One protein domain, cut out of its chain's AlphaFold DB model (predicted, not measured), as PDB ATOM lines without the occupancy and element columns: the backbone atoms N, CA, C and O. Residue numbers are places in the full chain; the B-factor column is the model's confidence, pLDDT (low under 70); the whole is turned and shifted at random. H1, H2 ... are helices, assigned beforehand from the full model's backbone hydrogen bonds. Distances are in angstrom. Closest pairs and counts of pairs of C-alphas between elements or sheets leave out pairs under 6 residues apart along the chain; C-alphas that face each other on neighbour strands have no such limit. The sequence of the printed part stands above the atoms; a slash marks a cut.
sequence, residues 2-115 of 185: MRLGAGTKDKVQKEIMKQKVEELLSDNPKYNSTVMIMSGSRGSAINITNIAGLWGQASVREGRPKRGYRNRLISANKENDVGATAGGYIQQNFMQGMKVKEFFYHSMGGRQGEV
ATOM      1  N   MET A   2      84.802  17.033  76.300       38.47
ATOM      2  CA  MET A   2      84.555  18.424  75.851       38.47
ATOM      3  C   MET A   2      85.822  19.294  75.645       38.47
ATOM      4  O   MET A   2      85.783  20.249  74.878       38.47
ATOM      5  N   ARG A   3      86.955  18.931  76.270       42.34
ATOM      6  CA  ARG A   3      88.247  19.648  76.174       42.34
ATOM      7  C   ARG A   3      89.030  19.386  74.876       42.34
ATOM      8  O   ARG A   3      89.776  20.255  74.441       42.34
ATOM      9  N   LEU A   4      88.841  18.226  74.238       45.94
ATOM     10  CA  LEU A   4      89.580  17.851  73.023       45.94
ATOM     11  C   LEU A   4      89.173  18.713  71.820       45.94
ATOM     12  O   LEU A   4      90.036  19.238  71.135       45.94
ATOM     13  N   GLY A   5      87.871  18.947  71.614       49.00
ATOM     14  CA  GLY A   5      87.386  19.754  70.485       49.00
ATOM     15  C   GLY A   5      87.796  21.231  70.550       49.00
ATOM     16  O   GLY A   5      88.091  21.826  69.518       49.00
ATOM     17  N   ALA A   6      87.868  21.814  71.752       48.97
ATOM     18  CA  ALA A   6      88.364  23.179  71.950       48.97
ATOM     19  C   ALA A   6      89.892  23.273  71.768       48.97
ATOM     20  O   ALA A   6      90.379  24.214  71.153       48.97
ATOM     21  N   GLY A   7      90.650  22.266  72.223       54.56
ATOM     22  CA  GLY A   7      92.100  22.214  72.013       54.56
ATOM     23  C   GLY A   7      92.493  22.010  70.546       54.56
ATOM     24  O   GLY A   7      93.441  22.628  70.069       54.56
ATOM     25  N   THR A   8      91.750  21.186  69.800       57.66
ATOM     26  CA  THR A   8      91.970  21.001  68.358       57.66
ATOM     27  C   THR A   8      91.574  22.250  67.560       57.66
ATOM     28  O   THR A   8      92.240  22.566  66.579       57.66
ATOM     29  N   LYS A   9      90.563  23.014  68.012       60.34
ATOM     30  CA  LYS A   9      90.168  24.316  67.436       60.34
ATOM     31  C   LYS A   9      91.323  25.314  67.463       60.34
ATOM     32  O   LYS A   9      91.661  25.859  66.418       60.34
ATOM     33  N   ASP A  10      91.930  25.526  68.628       61.06
ATOM     34  CA  ASP A  10      93.042  26.473  68.754       61.06
ATOM     35  C   ASP A  10      94.243  26.036  67.921       61.06
ATOM     36  O   ASP A  10      94.925  26.885  67.360       61.06
ATOM     37  N   LYS A  11      94.489  24.726  67.800       67.00
ATOM     38  CA  LYS A  11      95.564  24.197  66.954       67.00
ATOM     39  C   LYS A  11      95.309  24.472  65.475       67.00
ATOM     40  O   LYS A  11      96.134  25.131  64.859       67.00
ATOM     41  N   VAL A  12      94.158  24.065  64.937       67.25
ATOM     42  CA  VAL A  12      93.823  24.263  63.515       67.25
ATOM     43  C   VAL A  12      93.726  25.750  63.175       67.25
ATOM     44  O   VAL A  12      94.240  26.187  62.151       67.25
ATOM     45  N   GLN A  13      93.121  26.557  64.050       64.75
ATOM     46  CA  GLN A  13      93.042  28.001  63.848       64.75
ATOM     47  C   GLN A  13      94.430  28.648  63.896       64.75
ATOM     48  O   GLN A  13      94.731  29.468  63.036       64.75
ATOM     49  N   LYS A  14      95.300  28.267  64.843       68.00
ATOM     50  CA  LYS A  14      96.688  28.755  64.885       68.00
ATOM     51  C   LYS A  14      97.496  28.312  63.672       68.00
ATOM     52  O   LYS A  14      98.325  29.078  63.211       68.00
ATOM     53  N   GLU A  15      97.259  27.118  63.153       71.75
ATOM     54  CA  GLU A  15      97.983  26.579  62.001       71.75
ATOM     55  C   GLU A  15      97.577  27.284  60.699       71.75
ATOM     56  O   GLU A  15      98.442  27.717  59.940       71.75
ATOM     57  N   ILE A  16      96.275  27.533  60.506       68.88
ATOM     58  CA  ILE A  16      95.752  28.354  59.399       68.88
ATOM     59  C   ILE A  16      96.264  29.796  59.498       68.88
ATOM     60  O   ILE A  16      96.669  30.378  58.492       68.88
ATOM     61  N   MET A  17      96.270  30.364  60.708       67.50
ATOM     62  CA  MET A  17      96.832  31.691  60.971       67.50
ATOM     63  C   MET A  17      98.313  31.747  60.623       67.50
ATOM     64  O   MET A  17      98.742  32.656  59.924       67.50
ATOM     65  N   LYS A  18      99.084  30.758  61.070       69.88
ATOM     66  CA  LYS A  18     100.521  30.706  60.840       69.88
ATOM     67  C   LYS A  18     100.835  30.639  59.348       69.88
ATOM     68  O   LYS A  18     101.603  31.443  58.856       69.88
ATOM     69  N   GLN A  19     100.187  29.747  58.599       70.19
ATOM     70  CA  GLN A  19     100.514  29.570  57.182       70.19
ATOM     71  C   GLN A  19     100.058  30.726  56.285       70.19
ATOM     72  O   GLN A  19     100.828  31.170  55.444       70.19
ATOM     73  N   LYS A  20      98.811  31.200  56.419       67.12
ATOM     74  CA  LYS A  20      98.240  32.174  55.466       67.12
ATOM     75  C   LYS A  20      98.346  33.623  55.920       67.12
ATOM     76  O   LYS A  20      98.335  34.520  55.082       67.12
ATOM     77  N   VAL A  21      98.390  33.870  57.228       70.31
ATOM     78  CA  VAL A  21      98.394  35.240  57.752       70.31
ATOM     79  C   VAL A  21      99.816  35.767  57.916       70.31
ATOM     80  O   VAL A  21     100.003  36.960  57.722       70.31
ATOM     81  N   GLU A  22     100.826  34.918  58.147       70.12
ATOM     82  CA  GLU A  22     102.238  35.351  58.113       70.12
ATOM     83  C   GLU A  22     102.659  35.827  56.713       70.12
ATOM     84  O   GLU A  22     103.339  36.839  56.596       70.12
ATOM     85  N   GLU A  23     102.182  35.178  55.643       69.69
ATOM     86  CA  GLU A  23     102.457  35.611  54.263       69.69
ATOM     87  C   GLU A  23     101.842  36.992  53.960       69.69
ATOM     88  O   GLU A  23     102.472  37.864  53.353       69.69
ATOM     89  N   LEU A  24     100.615  37.221  54.446       69.62
ATOM     90  CA  LEU A  24      99.912  38.499  54.315       69.62
ATOM     91  C   LEU A  24     100.499  39.604  55.204       69.62
ATOM     92  O   LEU A  24     100.388  40.770  54.836       69.62
ATOM     93  N   LEU A  25     101.088  39.254  56.352       71.69
ATOM     94  CA  LEU A  25     101.722  40.155  57.325       71.69
ATOM     95  C   LEU A  25     103.245  40.274  57.114       71.69
ATOM     96  O   LEU A  25     103.990  40.499  58.065       71.69
ATOM     97  N   SER A  26     103.713  40.114  55.877       74.88
ATOM     98  CA  SER A  26     105.123  40.286  55.520       74.88
ATOM     99  C   SER A  26     105.596  41.743  55.646       74.88
ATOM    100  O   SER A  26     104.791  42.678  55.697       74.88
ATOM    101  N   ASP A  27     106.922  41.937  55.663       67.06
ATOM    102  CA  ASP A  27     107.586  43.229  55.910       67.06
ATOM    103  C   ASP A  27     107.184  44.349  54.931       67.06
ATOM    104  O   ASP A  27     107.307  45.527  55.264       67.06
ATOM    105  N   ASN A  28     106.645  44.004  53.754       74.94
ATOM    106  CA  ASN A  28     106.066  44.951  52.799       74.94
ATOM    107  C   ASN A  28     104.552  44.723  52.632       74.94
ATOM    108  O   ASN A  28     104.110  44.097  51.661       74.94
ATOM    109  N   PRO A  29     103.726  45.246  53.558       75.44
ATOM    110  CA  PRO A  29     102.279  45.101  53.492       75.44
ATOM    111  C   PRO A  29     101.699  45.821  52.265       75.44
ATOM    112  O   PRO A  29     101.808  47.035  52.118       75.44
ATOM    113  N   LYS A  30     101.020  45.067  51.394       78.06
ATOM    114  CA  LYS A  30     100.443  45.582  50.137       78.06
ATOM    115  C   LYS A  30      99.118  46.336  50.317       78.06
ATOM    116  O   LYS A  30      98.712  47.087  49.436       78.06
ATOM    117  N   TYR A  31      98.429  46.115  51.438       84.56
ATOM    118  CA  TYR A  31      97.100  46.665  51.722       84.56
ATOM    119  C   TYR A  31      97.106  47.530  52.982       84.56
ATOM    120  O   TYR A  31      97.735  47.184  53.982       84.56
ATOM    121  N   ASN A  32      96.307  48.602  52.977       88.31
ATOM    122  CA  ASN A  32      96.156  49.503  54.128       88.31
ATOM    123  C   ASN A  32      95.684  48.770  55.395       88.31
ATOM    124  O   ASN A  32      96.127  49.085  56.495       88.31
ATOM    125  N   SER A  33      94.822  47.760  55.251       84.06
ATOM    126  CA  SER A  33      94.364  46.920  56.363       84.06
ATOM    127  C   SER A  33      95.513  46.160  57.032       84.06
ATOM    128  O   SER A  33      95.564  46.074  58.257       84.06
ATOM    129  N   THR A  34      96.462  45.659  56.244       85.06
ATOM    130  CA  THR A  34      97.668  44.993  56.741       85.06
ATOM    131  C   THR A  34      98.592  45.989  57.441       85.06
ATOM    132  O   THR A  34      99.063  45.704  58.538       85.06
ATOM    133  N   VAL A  35      98.783  47.191  56.878       88.19
ATOM    134  CA  VAL A  35      99.566  48.270  57.515       88.19
ATOM    135  C   VAL A  35      98.986  48.641  58.886       88.19
ATOM    136  O   VAL A  35      99.724  48.767  59.862       88.19
ATOM    137  N   MET A  36      97.659  48.772  59.001       90.38
ATOM    138  CA  MET A  36      96.987  49.089  60.271       90.38
ATOM    139  C   MET A  36      97.208  48.026  61.353       90.38
ATOM    140  O   MET A  36      97.268  48.356  62.538       90.38
ATOM    141  N   ILE A  37      97.320  46.762  60.946       87.88
ATOM    142  CA  ILE A  37      97.527  45.636  61.859       87.88
ATOM    143  C   ILE A  37      98.999  45.519  62.242       87.88
ATOM    144  O   ILE A  37      99.297  45.399  63.427       87.88
ATOM    145  N   MET A  38      99.911  45.633  61.274       84.88
ATOM    146  CA  MET A  38     101.359  45.591  61.513       84.88
ATOM    147  C   MET A  38     101.846  46.759  62.368       84.88
ATOM    148  O   MET A  38     102.692  46.583  63.237       84.88
ATOM    149  N   SER A  39     101.263  47.944  62.184       88.88
ATOM    150  CA  SER A  39     101.544  49.109  63.032       88.88
ATOM    151  C   SER A  39     100.962  48.999  64.447       88.88
ATOM    152  O   SER A  39     101.225  49.864  65.277       88.88
ATOM    153  N   GLY A  40     100.143  47.979  64.734       87.75
ATOM    154  CA  GLY A  40      99.471  47.817  66.024       87.75
ATOM    155  C   GLY A  40      98.386  48.863  66.306       87.75
ATOM    156  O   GLY A  40      97.919  48.962  67.437       87.75
ATOM    157  N   SER A  41      97.982  49.643  65.299       89.81
ATOM    158  CA  SER A  41      97.018  50.736  65.455       89.81
ATOM    159  C   SER A  41      95.599  50.216  65.688       89.81
ATOM    160  O   SER A  41      94.997  50.453  66.738       89.81
ATOM    161  N   ARG A  42      95.036  49.489  64.715       86.69
ATOM    162  CA  ARG A  42      93.675  48.955  64.827       86.69
ATOM    163  C   ARG A  42      93.493  47.711  63.977       86.69
ATOM    164  O   ARG A  42      93.654  47.737  62.761       86.69
ATOM    165  N   GLY A  43      93.029  46.656  64.634       86.06
ATOM    166  CA  GLY A  43      92.795  45.354  64.025       86.06
ATOM    167  C   GLY A  43      93.782  44.315  64.535       86.06
ATOM    168  O   GLY A  43      94.800  44.630  65.141       86.06
ATOM    169  N   SER A  44      93.454  43.053  64.294       87.50
ATOM    170  CA  SER A  44      94.309  41.919  64.622       87.50
ATOM    171  C   SER A  44      94.312  40.929  63.459       87.50
ATOM    172  O   SER A  44      93.410  40.955  62.616       87.50
ATOM    173  N   ALA A  45      95.270  40.004  63.452       83.94
ATOM    174  CA  ALA A  45      95.289  38.864  62.532       83.94
ATOM    175  C   ALA A  45      93.965  38.062  62.549       83.94
ATOM    176  O   ALA A  45      93.499  37.574  61.516       83.94
ATOM    177  N   ILE A  46      93.302  37.990  63.713       84.12
ATOM    178  CA  ILE A  46      91.989  37.341  63.878       84.12
ATOM    179  C   ILE A  46      90.904  38.094  63.115       84.12
ATOM    180  O   ILE A  46      90.049  37.471  62.490       84.12
ATOM    181  N   ASN A  47      90.967  39.423  63.085       87.12
ATOM    182  CA  ASN A  47      89.992  40.228  62.364       87.12
ATOM    183  C   ASN A  47      90.116  40.021  60.848       87.12
ATOM    184  O   ASN A  47      89.092  39.826  60.201       87.12
ATOM    185  N   ILE A  48      91.338  39.987  60.289       86.31
ATOM    186  CA  ILE A  48      91.546  39.658  58.862       86.31
ATOM    187  C   ILE A  48      90.976  38.276  58.549       86.31
ATOM    188  O   ILE A  48      90.247  38.111  57.573       86.31
ATOM    189  N   THR A  49      91.273  37.292  59.396       85.25
ATOM    190  CA  THR A  49      90.815  35.914  59.191       85.25
ATOM    191  C   THR A  49      89.295  35.817  59.200       85.25
ATOM    192  O   THR A  49      88.727  35.148  58.345       85.25
ATOM    193  N   ASN A  50      88.616  36.551  60.079       88.81
ATOM    194  CA  ASN A  50      87.156  36.587  60.100       88.81
ATOM    195  C   ASN A  50      86.557  37.323  58.888       88.81
ATOM    196  O   ASN A  50      85.447  37.002  58.464       88.81
ATOM    197  N   ILE A  51      87.265  38.316  58.335       89.81
ATOM    198  CA  ILE A  51      86.811  39.084  57.167       89.81
ATOM    199  C   ILE A  51      86.974  38.278  55.877       89.81
ATOM    200  O   ILE A  51      86.018  38.186  55.111       89.81
ATOM    201  N   ALA A  52      88.148  37.685  55.648       86.38
ATOM    202  CA  ALA A  52      88.519  37.087  54.361       86.38
ATOM    203  C   ALA A  52      88.727  35.561  54.396       86.38
ATOM    204  O   ALA A  52      88.700  34.915  53.353       86.38
ATOM    205  N   GLY A  53      88.948  34.976  55.574       85.69
ATOM    206  CA  GLY A  53      89.194  33.546  55.763       85.69
ATOM    207  C   GLY A  53      87.925  32.786  56.144       85.69
ATOM    208  O   GLY A  53      87.127  32.431  55.280       85.69
ATOM    209  N   LEU A  54      87.758  32.531  57.441       85.44
ATOM    210  CA  LEU A  54      86.595  31.889  58.055       85.44
ATOM    211  C   LEU A  54      86.381  32.461  59.457       85.44
ATOM    212  O   LEU A  54      87.337  32.907  60.088       85.44
ATOM    213  N   TRP A  55      85.151  32.408  59.971       88.25
ATOM    214  CA  TRP A  55      84.873  32.873  61.334       88.25
ATOM    215  C   TRP A  55      85.199  31.825  62.416       88.25
ATOM    216  O   TRP A  55      85.797  32.142  63.442       88.25
ATOM    217  N   GLY A  56      84.839  30.552  62.194       88.25
ATOM    218  CA  GLY A  56      85.185  29.432  63.078       88.25
ATOM    219  C   GLY A  56      84.066  28.975  64.022       88.25
ATOM    220  O   GLY A  56      82.879  29.048  63.713       88.25
ATOM    221  N   GLN A  57      84.426  28.408  65.176       87.44
ATOM    222  CA  GLN A  57      83.464  27.779  66.094       87.44
ATOM    223  C   GLN A  57      82.804  28.795  67.031       87.44
ATOM    224  O   GLN A  57      83.491  29.384  67.873       87.44
ATOM    225  N   ALA A  58      81.470  28.891  66.980       87.75
ATOM    226  CA  ALA A  58      80.703  29.691  67.930       87.75
ATOM    227  C   ALA A  58      80.714  29.002  69.291       87.75
ATOM    228  O   ALA A  58      80.489  27.794  69.385       87.75
ATOM    229  N   SER A  59      81.003  29.750  70.348       85.25
ATOM    230  CA  SER A  59      81.013  29.238  71.714       85.25
ATOM    231  C   SER A  59      80.087  30.063  72.583       85.25
ATOM    232  O   SER A  59      80.096  31.289  72.521       85.25
ATOM    233  N   VAL A  60      79.309  29.374  73.412       86.38
ATOM    234  CA  VAL A  60      78.471  29.984  74.441       86.38
ATOM    235  C   VAL A  60      78.940  29.413  75.770       86.38
ATOM    236  O   VAL A  60      78.878  28.199  75.982       86.38
ATOM    237  N   ARG A  61      79.428  30.287  76.656       82.75
ATOM    238  CA  ARG A  61      80.094  29.913  77.912       82.75
ATOM    239  C   ARG A  61      81.295  28.989  77.654       82.75
ATOM    240  O   ARG A  61      82.236  29.385  76.981       82.75
ATOM    241  N   GLU A  62      81.253  27.755  78.149       78.62
ATOM    242  CA  GLU A  62      82.390  26.826  78.155       78.62
ATOM    243  C   GLU A  62      82.443  25.881  76.944       78.62
ATOM    244  O   GLU A  62      83.254  24.954  76.904       78.62
ATOM    245  N   GLY A  63      81.574  26.049  75.942       82.75
ATOM    246  CA  GLY A  63      81.602  25.142  74.800       82.75
ATOM    247  C   GLY A  63      80.665  25.479  73.654       82.75
ATOM    248  O   GLY A  63      80.196  26.604  73.498       82.75
ATOM    249  N   ARG A  64      80.423  24.465  72.818       86.62
ATOM    250  CA  ARG A  64      79.524  24.557  71.660       86.62
ATOM    251  C   ARG A  64      78.094  24.863  72.128       86.62
ATOM    252  O   ARG A  64      77.711  24.376  73.197       86.62
ATOM    253  N   PRO A  65      77.286  25.607  71.357       87.12
ATOM    254  CA  PRO A  65      75.908  25.879  71.726       87.12
ATOM    255  C   PRO A  65      75.128  24.559  71.777       87.12
ATOM    256  O   PRO A  65      75.085  23.816  70.800       87.12
ATOM    257  N   LYS A  66      74.547  24.244  72.939       84.25
ATOM    258  CA  LYS A  66      73.743  23.024  73.150       84.25
ATOM    259  C   LYS A  66      72.264  23.309  73.380       84.25
ATOM    260  O   LYS A  66      71.442  22.409  73.273       84.25
ATOM    261  N   ARG A  67      71.931  24.542  73.762       86.19
ATOM    262  CA  ARG A  67      70.573  24.919  74.149       86.19
ATOM    263  C   ARG A  67      69.759  25.203  72.889       86.19
ATOM    264  O   ARG A  67      70.062  26.154  72.179       86.19
ATOM    265  N   GLY A  68      68.759  24.368  72.628       88.62
ATOM    266  CA  GLY A  68      67.953  24.396  71.411       88.62
ATOM    267  C   GLY A  68      66.716  23.507  71.528       88.62
ATOM    268  O   GLY A  68      66.150  23.368  72.612       88.62
ATOM    269  N   TYR A  69      66.313  22.897  70.419       91.75
ATOM    270  CA  TYR A  69      65.225  21.919  70.365       91.75
ATOM    271  C   TYR A  69      65.625  20.581  71.014       91.75
ATOM    272  O   TYR A  69      66.796  20.314  71.298       91.75
ATOM    273  N   ARG A  70      64.648  19.686  71.217       89.69
ATOM    274  CA  ARG A  70      64.919  18.308  71.652       89.69
ATOM    275  C   ARG A  70      65.825  17.626  70.617       89.69
ATOM    276  O   ARG A  70      65.489  17.598  69.438       89.69
ATOM    277  N   ASN A  71      66.977  17.117  71.057       89.06
ATOM    278  CA  ASN A  71      67.968  16.403  70.239       89.06
ATOM    279  C   ASN A  71      68.592  17.186  69.059       89.06
ATOM    280  O   ASN A  71      69.258  16.577  68.225       89.06
ATOM    281  N   ARG A  72      68.425  18.514  68.954       89.88
ATOM    282  CA  ARG A  72      69.074  19.340  67.913       89.88
ATOM    283  C   ARG A  72      69.148  20.813  68.315       89.88
ATOM    284  O   ARG A  72      68.275  21.313  69.014       89.88
ATOM    285  N   LEU A  73      70.151  21.544  67.829       88.12
ATOM    286  CA  LEU A  73      70.307  22.969  68.158       88.12
ATOM    287  C   LEU A  73      69.223  23.848  67.506       88.12
ATOM    288  O   LEU A  73      68.594  24.660  68.179       88.12
ATOM    289  N   ILE A  74      68.971  23.651  66.211       91.00
ATOM    290  CA  ILE A  74      67.935  24.349  65.435       91.00
ATOM    291  C   ILE A  74      67.088  23.342  64.657       91.00
ATOM    292  O   ILE A  74      67.556  22.245  64.354       91.00
ATOM    293  N   SER A  75      65.863  23.724  64.296       90.75
ATOM    294  CA  SER A  75      64.925  22.893  63.524       90.75
ATOM    295  C   SER A  75      65.459  22.469  62.152       90.75
ATOM    296  O   SER A  75      65.095  21.409  61.661       90.75
ATOM    297  N   ALA A  76      66.357  23.261  61.560       90.31
ATOM    298  CA  ALA A  76      66.976  22.972  60.268       90.31
ATOM    299  C   ALA A  76      68.094  21.910  60.315       90.31
ATOM    300  O   ALA A  76      68.647  21.561  59.269       90.31
ATOM    301  N   ASN A  77      68.479  21.430  61.502       91.19
ATOM    302  CA  ASN A  77      69.440  20.336  61.646       91.19
ATOM    303  C   ASN A  77      68.706  19.000  61.802       91.19
ATOM    304  O   ASN A  77      67.601  18.944  62.346       91.19
ATOM    305  N   LYS A  78      69.357  17.911  61.382       91.88
ATOM    306  CA  LYS A  78      68.863  16.556  61.646       91.88
ATOM    307  C   LYS A  78      68.895  16.269  63.150       91.88
ATOM    308  O   LYS A  78      69.702  16.834  63.890       91.88
ATOM    309  N   GLU A  79      67.998  15.404  63.607       92.44
ATOM    310  CA  GLU A  79      67.983  14.971  65.006       92.44
ATOM    311  C   GLU A  79      69.240  14.163  65.333       92.44
ATOM    312  O   GLU A  79      69.701  13.366  64.519       92.44
ATOM    313  N   ASN A  80      69.797  14.396  66.522       89.50
ATOM    314  CA  ASN A  80      71.044  13.806  67.019       89.50
ATOM    315  C   ASN A  80      72.297  14.119  66.177       89.50
ATOM    316  O   ASN A  80      73.327  13.465  66.338       89.50
ATOM    317  N   ASP A  81      72.252  15.138  65.313       88.44
ATOM    318  CA  ASP A  81      73.420  15.561  64.540       88.44
ATOM    319  C   ASP A  81      74.445  16.295  65.426       88.44
ATOM    320  O   ASP A  81      74.214  17.408  65.906       88.44
ATOM    321  N   VAL A  82      75.600  15.659  65.630       83.75
ATOM    322  CA  VAL A  82      76.749  16.185  66.394       83.75
ATOM    323  C   VAL A  82      77.846  16.784  65.502       83.75
ATOM    324  O   VAL A  82      78.921  17.157  65.993       83.75
ATOM    325  N   GLY A  83      77.584  16.904  64.197       87.56
ATOM    326  CA  GLY A  83      78.514  17.420  63.200       87.56
ATOM    327  C   GLY A  83      79.023  18.835  63.496       87.56
ATOM    328  O   GLY A  83      78.469  19.582  64.309       87.56
ATOM    329  N   ALA A  84      80.116  19.229  62.835       86.25
ATOM    330  CA  ALA A  84      80.759  20.536  63.025       86.25
ATOM    331  C   ALA A  84      79.772  21.702  62.806       86.25
ATOM    332  O   ALA A  84      79.583  22.547  63.684       86.25
ATOM    333  N   THR A  85      79.069  21.691  61.676       87.69
ATOM    334  CA  THR A  85      78.081  22.714  61.305       87.69
ATOM    335  C   THR A  85      76.846  22.684  62.207       87.69
ATOM    336  O   THR A  85      76.348  23.739  62.595       87.69
ATOM    337  N   ALA A  86      76.374  21.497  62.605       88.00
ATOM    338  CA  ALA A  86      75.214  21.346  63.485       88.00
ATOM    339  C   ALA A  86      75.460  21.901  64.894       88.00
ATOM    340  O   ALA A  86      74.570  22.504  65.490       88.00
ATOM    341  N   GLY A  87      76.683  21.756  65.405       86.69
ATOM    342  CA  GLY A  87      77.095  22.342  66.678       86.69
ATOM    343  C   GLY A  87      77.774  23.705  66.545       86.69
ATOM    344  O   GLY A  87      78.651  24.005  67.354       86.69
ATOM    345  N   GLY A  88      77.429  24.511  65.537       88.94
ATOM    346  CA  GLY A  88      77.772  25.937  65.502       88.94
ATOM    347  C   GLY A  88      79.124  26.315  64.890       88.94
ATOM    348  O   GLY A  88      79.662  27.361  65.243       88.94
ATOM    349  N   TYR A  89      79.705  25.482  64.024       90.06
ATOM    350  CA  TYR A  89      80.896  25.859  63.256       90.06
ATOM    351  C   TYR A  89      80.509  26.682  62.022       90.06
ATOM    352  O   TYR A  89      79.696  26.232  61.213       90.06
ATOM    353  N   ILE A  90      81.106  27.864  61.886       91.06
ATOM    354  CA  ILE A  90      80.864  28.830  60.813       91.06
ATOM    355  C   ILE A  90      82.044  28.785  59.848       91.06
ATOM    356  O   ILE A  90      83.178  29.097  60.219       91.06
ATOM    357  N   GLN A  91      81.770  28.366  58.616       89.69
ATOM    358  CA  GLN A  91      82.782  28.231  57.569       89.69
ATOM    359  C   GLN A  91      82.935  29.527  56.777       89.69
ATOM    360  O   GLN A  91      84.036  29.829  56.329       89.69
ATOM    361  N   GLN A  92      81.846  30.283  56.630       92.19
ATOM    362  CA  GLN A  92      81.859  31.529  55.878       92.19
ATOM    363  C   GLN A  92      82.541  32.674  56.628       92.19
ATOM    364  O   GLN A  92      82.660  32.680  57.858       92.19
ATOM    365  N   ASN A  93      82.980  33.659  55.852       90.75
ATOM    366  CA  ASN A  93      83.580  34.898  56.328       90.75
ATOM    367  C   ASN A  93      82.644  36.095  56.107       90.75
ATOM    368  O   ASN A  93      81.601  35.985  55.460       90.75
ATOM    369  N   PHE A  94      83.009  37.249  56.668       92.38
ATOM    370  CA  PHE A  94      82.180  38.449  56.551       92.38
ATOM    371  C   PHE A  94      82.130  39.024  55.132       92.38
ATOM    372  O   PHE A  94      81.136  39.657  54.791       92.38
ATOM    373  N   MET A  95      83.155  38.801  54.305       92.25
ATOM    374  CA  MET A  95      83.204  39.328  52.939       92.25
ATOM    375  C   MET A  95      82.249  38.595  51.986       92.25
ATOM    376  O   MET A  95      81.587  39.236  51.178       92.25
ATOM    377  N   GLN A  96      82.153  37.266  52.083       92.31
ATOM    378  CA  GLN A  96      81.219  36.453  51.288       92.31
ATOM    379  C   GLN A  96      79.799  36.441  51.865       92.31
ATOM    380  O   GLN A  96      78.842  36.175  51.140       92.31
ATOM    381  N   GLY A  97      79.659  36.738  53.158       93.25
ATOM    382  CA  GLY A  97      78.388  36.692  53.866       93.25
ATOM    383  C   GLY A  97      78.082  35.308  54.441       93.25
ATOM    384  O   GLY A  97      78.413  34.262  53.881       93.25
ATOM    385  N   MET A  98      77.437  35.303  55.605       93.00
ATOM    386  CA  MET A  98      77.099  34.078  56.330       93.00
ATOM    387  C   MET A  98      75.772  33.491  55.848       93.00
ATOM    388  O   MET A  98      74.813  34.218  55.584       93.00
ATOM    389  N   LYS A  99      75.669  32.156  55.820       93.31
ATOM    390  CA  LYS A  99      74.373  31.488  55.616       93.31
ATOM    391  C   LYS A  99      73.455  31.770  56.806       93.31
ATOM    392  O   LYS A  99      73.926  31.931  57.928       93.31
ATOM    393  N   VAL A 100      72.137  31.694  56.610       94.00
ATOM    394  CA  VAL A 100      71.138  31.941  57.675       94.00
ATOM    395  C   VAL A 100      71.425  31.139  58.956       94.00
ATOM    396  O   VAL A 100      71.402  31.690  60.055       94.00
ATOM    397  N   LYS A 101      71.773  29.848  58.826       92.62
ATOM    398  CA  LYS A 101      72.146  28.995  59.974       92.62
ATOM    399  C   LYS A 101      73.388  29.511  60.705       92.62
ATOM    400  O   LYS A 101      73.416  29.539  61.930       92.62
ATOM    401  N   GLU A 102      74.407  29.911  59.953       92.94
ATOM    402  CA  GLU A 102      75.671  30.410  60.495       92.94
ATOM    403  C   GLU A 102      75.492  31.767  61.170       92.94
ATOM    404  O   GLU A 102      75.995  31.963  62.271       92.94
ATOM    405  N   PHE A 103      74.711  32.664  60.567       93.94
ATOM    406  CA  PHE A 103      74.379  33.959  61.152       93.94
ATOM    407  C   PHE A 103      73.651  33.804  62.497       93.94
ATOM    408  O   PHE A 103      73.955  34.502  63.468       93.94
ATOM    409  N   PHE A 104      72.745  32.827  62.603       93.38
ATOM    410  CA  PHE A 104      72.069  32.518  63.863       93.38
ATOM    411  C   PHE A 104      73.050  32.030  64.942       93.38
ATOM    412  O   PHE A 104      73.011  32.502  66.079       93.38
ATOM    413  N   TYR A 105      73.985  31.141  64.594       92.44
ATOM    414  CA  TYR A 105      75.035  30.706  65.522       92.44
ATOM    415  C   TYR A 105      75.996  31.833  65.905       92.44
ATOM    416  O   TYR A 105      76.397  31.925  67.067       92.44
ATOM    417  N   HIS A 106      76.332  32.713  64.960       92.81
ATOM    418  CA  HIS A 106      77.149  33.897  65.212       92.81
ATOM    419  C   HIS A 106      76.483  34.799  66.256       92.81
ATOM    420  O   HIS A 106      77.119  35.210  67.225       92.81
ATOM    421  N   SER A 107      75.173  35.007  66.111       93.56
ATOM    422  CA  SER A 107      74.360  35.814  67.023       93.56
ATOM    423  C   SER A 107      74.331  35.234  68.443       93.56
ATOM    424  O   SER A 107      74.427  35.981  69.417       93.56
ATOM    425  N   MET A 108      74.280  33.902  68.589       92.06
ATOM    426  CA  MET A 108      74.385  33.251  69.904       92.06
ATOM    427  C   MET A 108      75.714  33.564  70.607       92.06
ATOM    428  O   MET A 108      75.723  33.826  71.808       92.06
ATOM    429  N   GLY A 109      76.826  33.531  69.865       89.25
ATOM    430  CA  GLY A 109      78.149  33.876  70.393       89.25
ATOM    431  C   GLY A 109      78.273  35.366  70.722       89.25
ATOM    432  O   GLY A 109      78.767  35.717  71.791       89.25
ATOM    433  N   GLY A 110      77.761  36.238  69.848       90.75
ATOM    434  CA  GLY A 110      77.751  37.689  70.062       90.75
ATOM    435  C   GLY A 110      77.008  38.087  71.337       90.75
ATOM    436  O   GLY A 110      77.528  38.860  72.144       90.75
ATOM    437  N   ARG A 111      75.848  37.469  71.592       92.75
ATOM    438  CA  ARG A 111      75.055  37.740  72.798       92.75
ATOM    439  C   ARG A 111      75.811  37.427  74.089       92.75
ATOM    440  O   ARG A 111      75.652  38.146  75.071       92.75
ATOM    441  N   GLN A 112      76.627  36.373  74.098       89.56
ATOM    442  CA  GLN A 112      77.450  36.030  75.260       89.56
ATOM    443  C   GLN A 112      78.443  37.159  75.577       89.56
ATOM    444  O   GLN A 112      78.529  37.571  76.729       89.56
ATOM    445  N   GLY A 113      79.115  37.708  74.559       87.12
ATOM    446  CA  GLY A 113      80.061  38.813  74.738       87.12
ATOM    447  C   GLY A 113      79.410  40.075  75.312       87.12
ATOM    448  O   GLY A 113      79.963  40.700  76.219       87.12
ATOM    449  N   GLU A 114      78.207  40.421  74.847       91.62
ATOM    450  CA  GLU A 114      77.451  41.557  75.391       91.62
ATOM    451  C   GLU A 114      77.063  41.348  76.856       91.62
ATOM    452  O   GLU A 114      77.231  42.242  77.688       91.62
ATOM    453  N   VAL A 115      76.535  40.163  77.180       92.06
ATOM    454  CA  VAL A 115      76.113  39.831  78.544       92.06
ATOM    455  C   VAL A 115      77.309  39.836  79.486       92.06
ATOM    456  O   VAL A 115      77.226  40.435  80.556       92.06
TER     457      VAL A 115
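AT A GLANCE: This is residues 2 to 115 of the 185 residues of the protein "DNA-directed RNA polymerase" of Candidatus Diapherotrites archaeon CG_4_10_14_0_2_um_filter_31_5 (UniProt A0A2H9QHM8). The long helix H1 runs along one side to one end of an only just elongated body, where the chain folds back through two short helices, H2 and H3. A long looped stretch, residues 54 to 99, then crosses the middle and makes the other end, and the last helix, H4, stands away from the other three. The printed part has 114 residues with four named helices in the order H1, H2, H3, H4 and no named strand; it is all helix by class, though under half of the residues are in named elements. It is only just compact, close to loose, with a radius of gyration of the C-alphas of 16.0 A, and spans 52 by 26 by 26 A.

HOW THE PARTS SIT: H1, residues 2 to 24, touches H3, residues 45 to 53, with residues 17 to 21 alone. Their closest C-alphas, those of Val 21 and Ala 45, are 6.8 A apart, and their lines are about perpendicular at 84 degrees. H2, residues 32 to 38, is close to H3 but not clearly touching, the closest C-alphas being those of Ile 37 and Ala 45, 7.2 A apart; they run opposite ways at a shallow tilt of 34 degrees, only just short of steep. H4, residues 100 to 115, is apart from H1, H2 and H3. Residues 56 to 57 and 89 to 90 form a short antiparallel pairing. Every O i to N i+4 pair is within hydrogen-bond range in H2 and H3, against 15 of 19 in H1 and 11 of 12 in H4.

IN THESE COORDINATES: H1 begins at C-alpha 2, (84.555, 18.424, 75.851), and is 33.2 A long, with a kink of 32 degrees near residue 18. H2 measures 9.8 A and H3 10.5 A. H4 is 22.9 A long and ends at C-alpha 115, (76.113, 39.831, 78.544).

THE WHOLE: The C-alphas farthest apart, those of Asn 28 and Arg 70, are 52.5 A from each other. The link from H3 to H4 is long, and the printed part has no cut. Confidence is low, under 70, in 20 residues, among them residues 2 to 14.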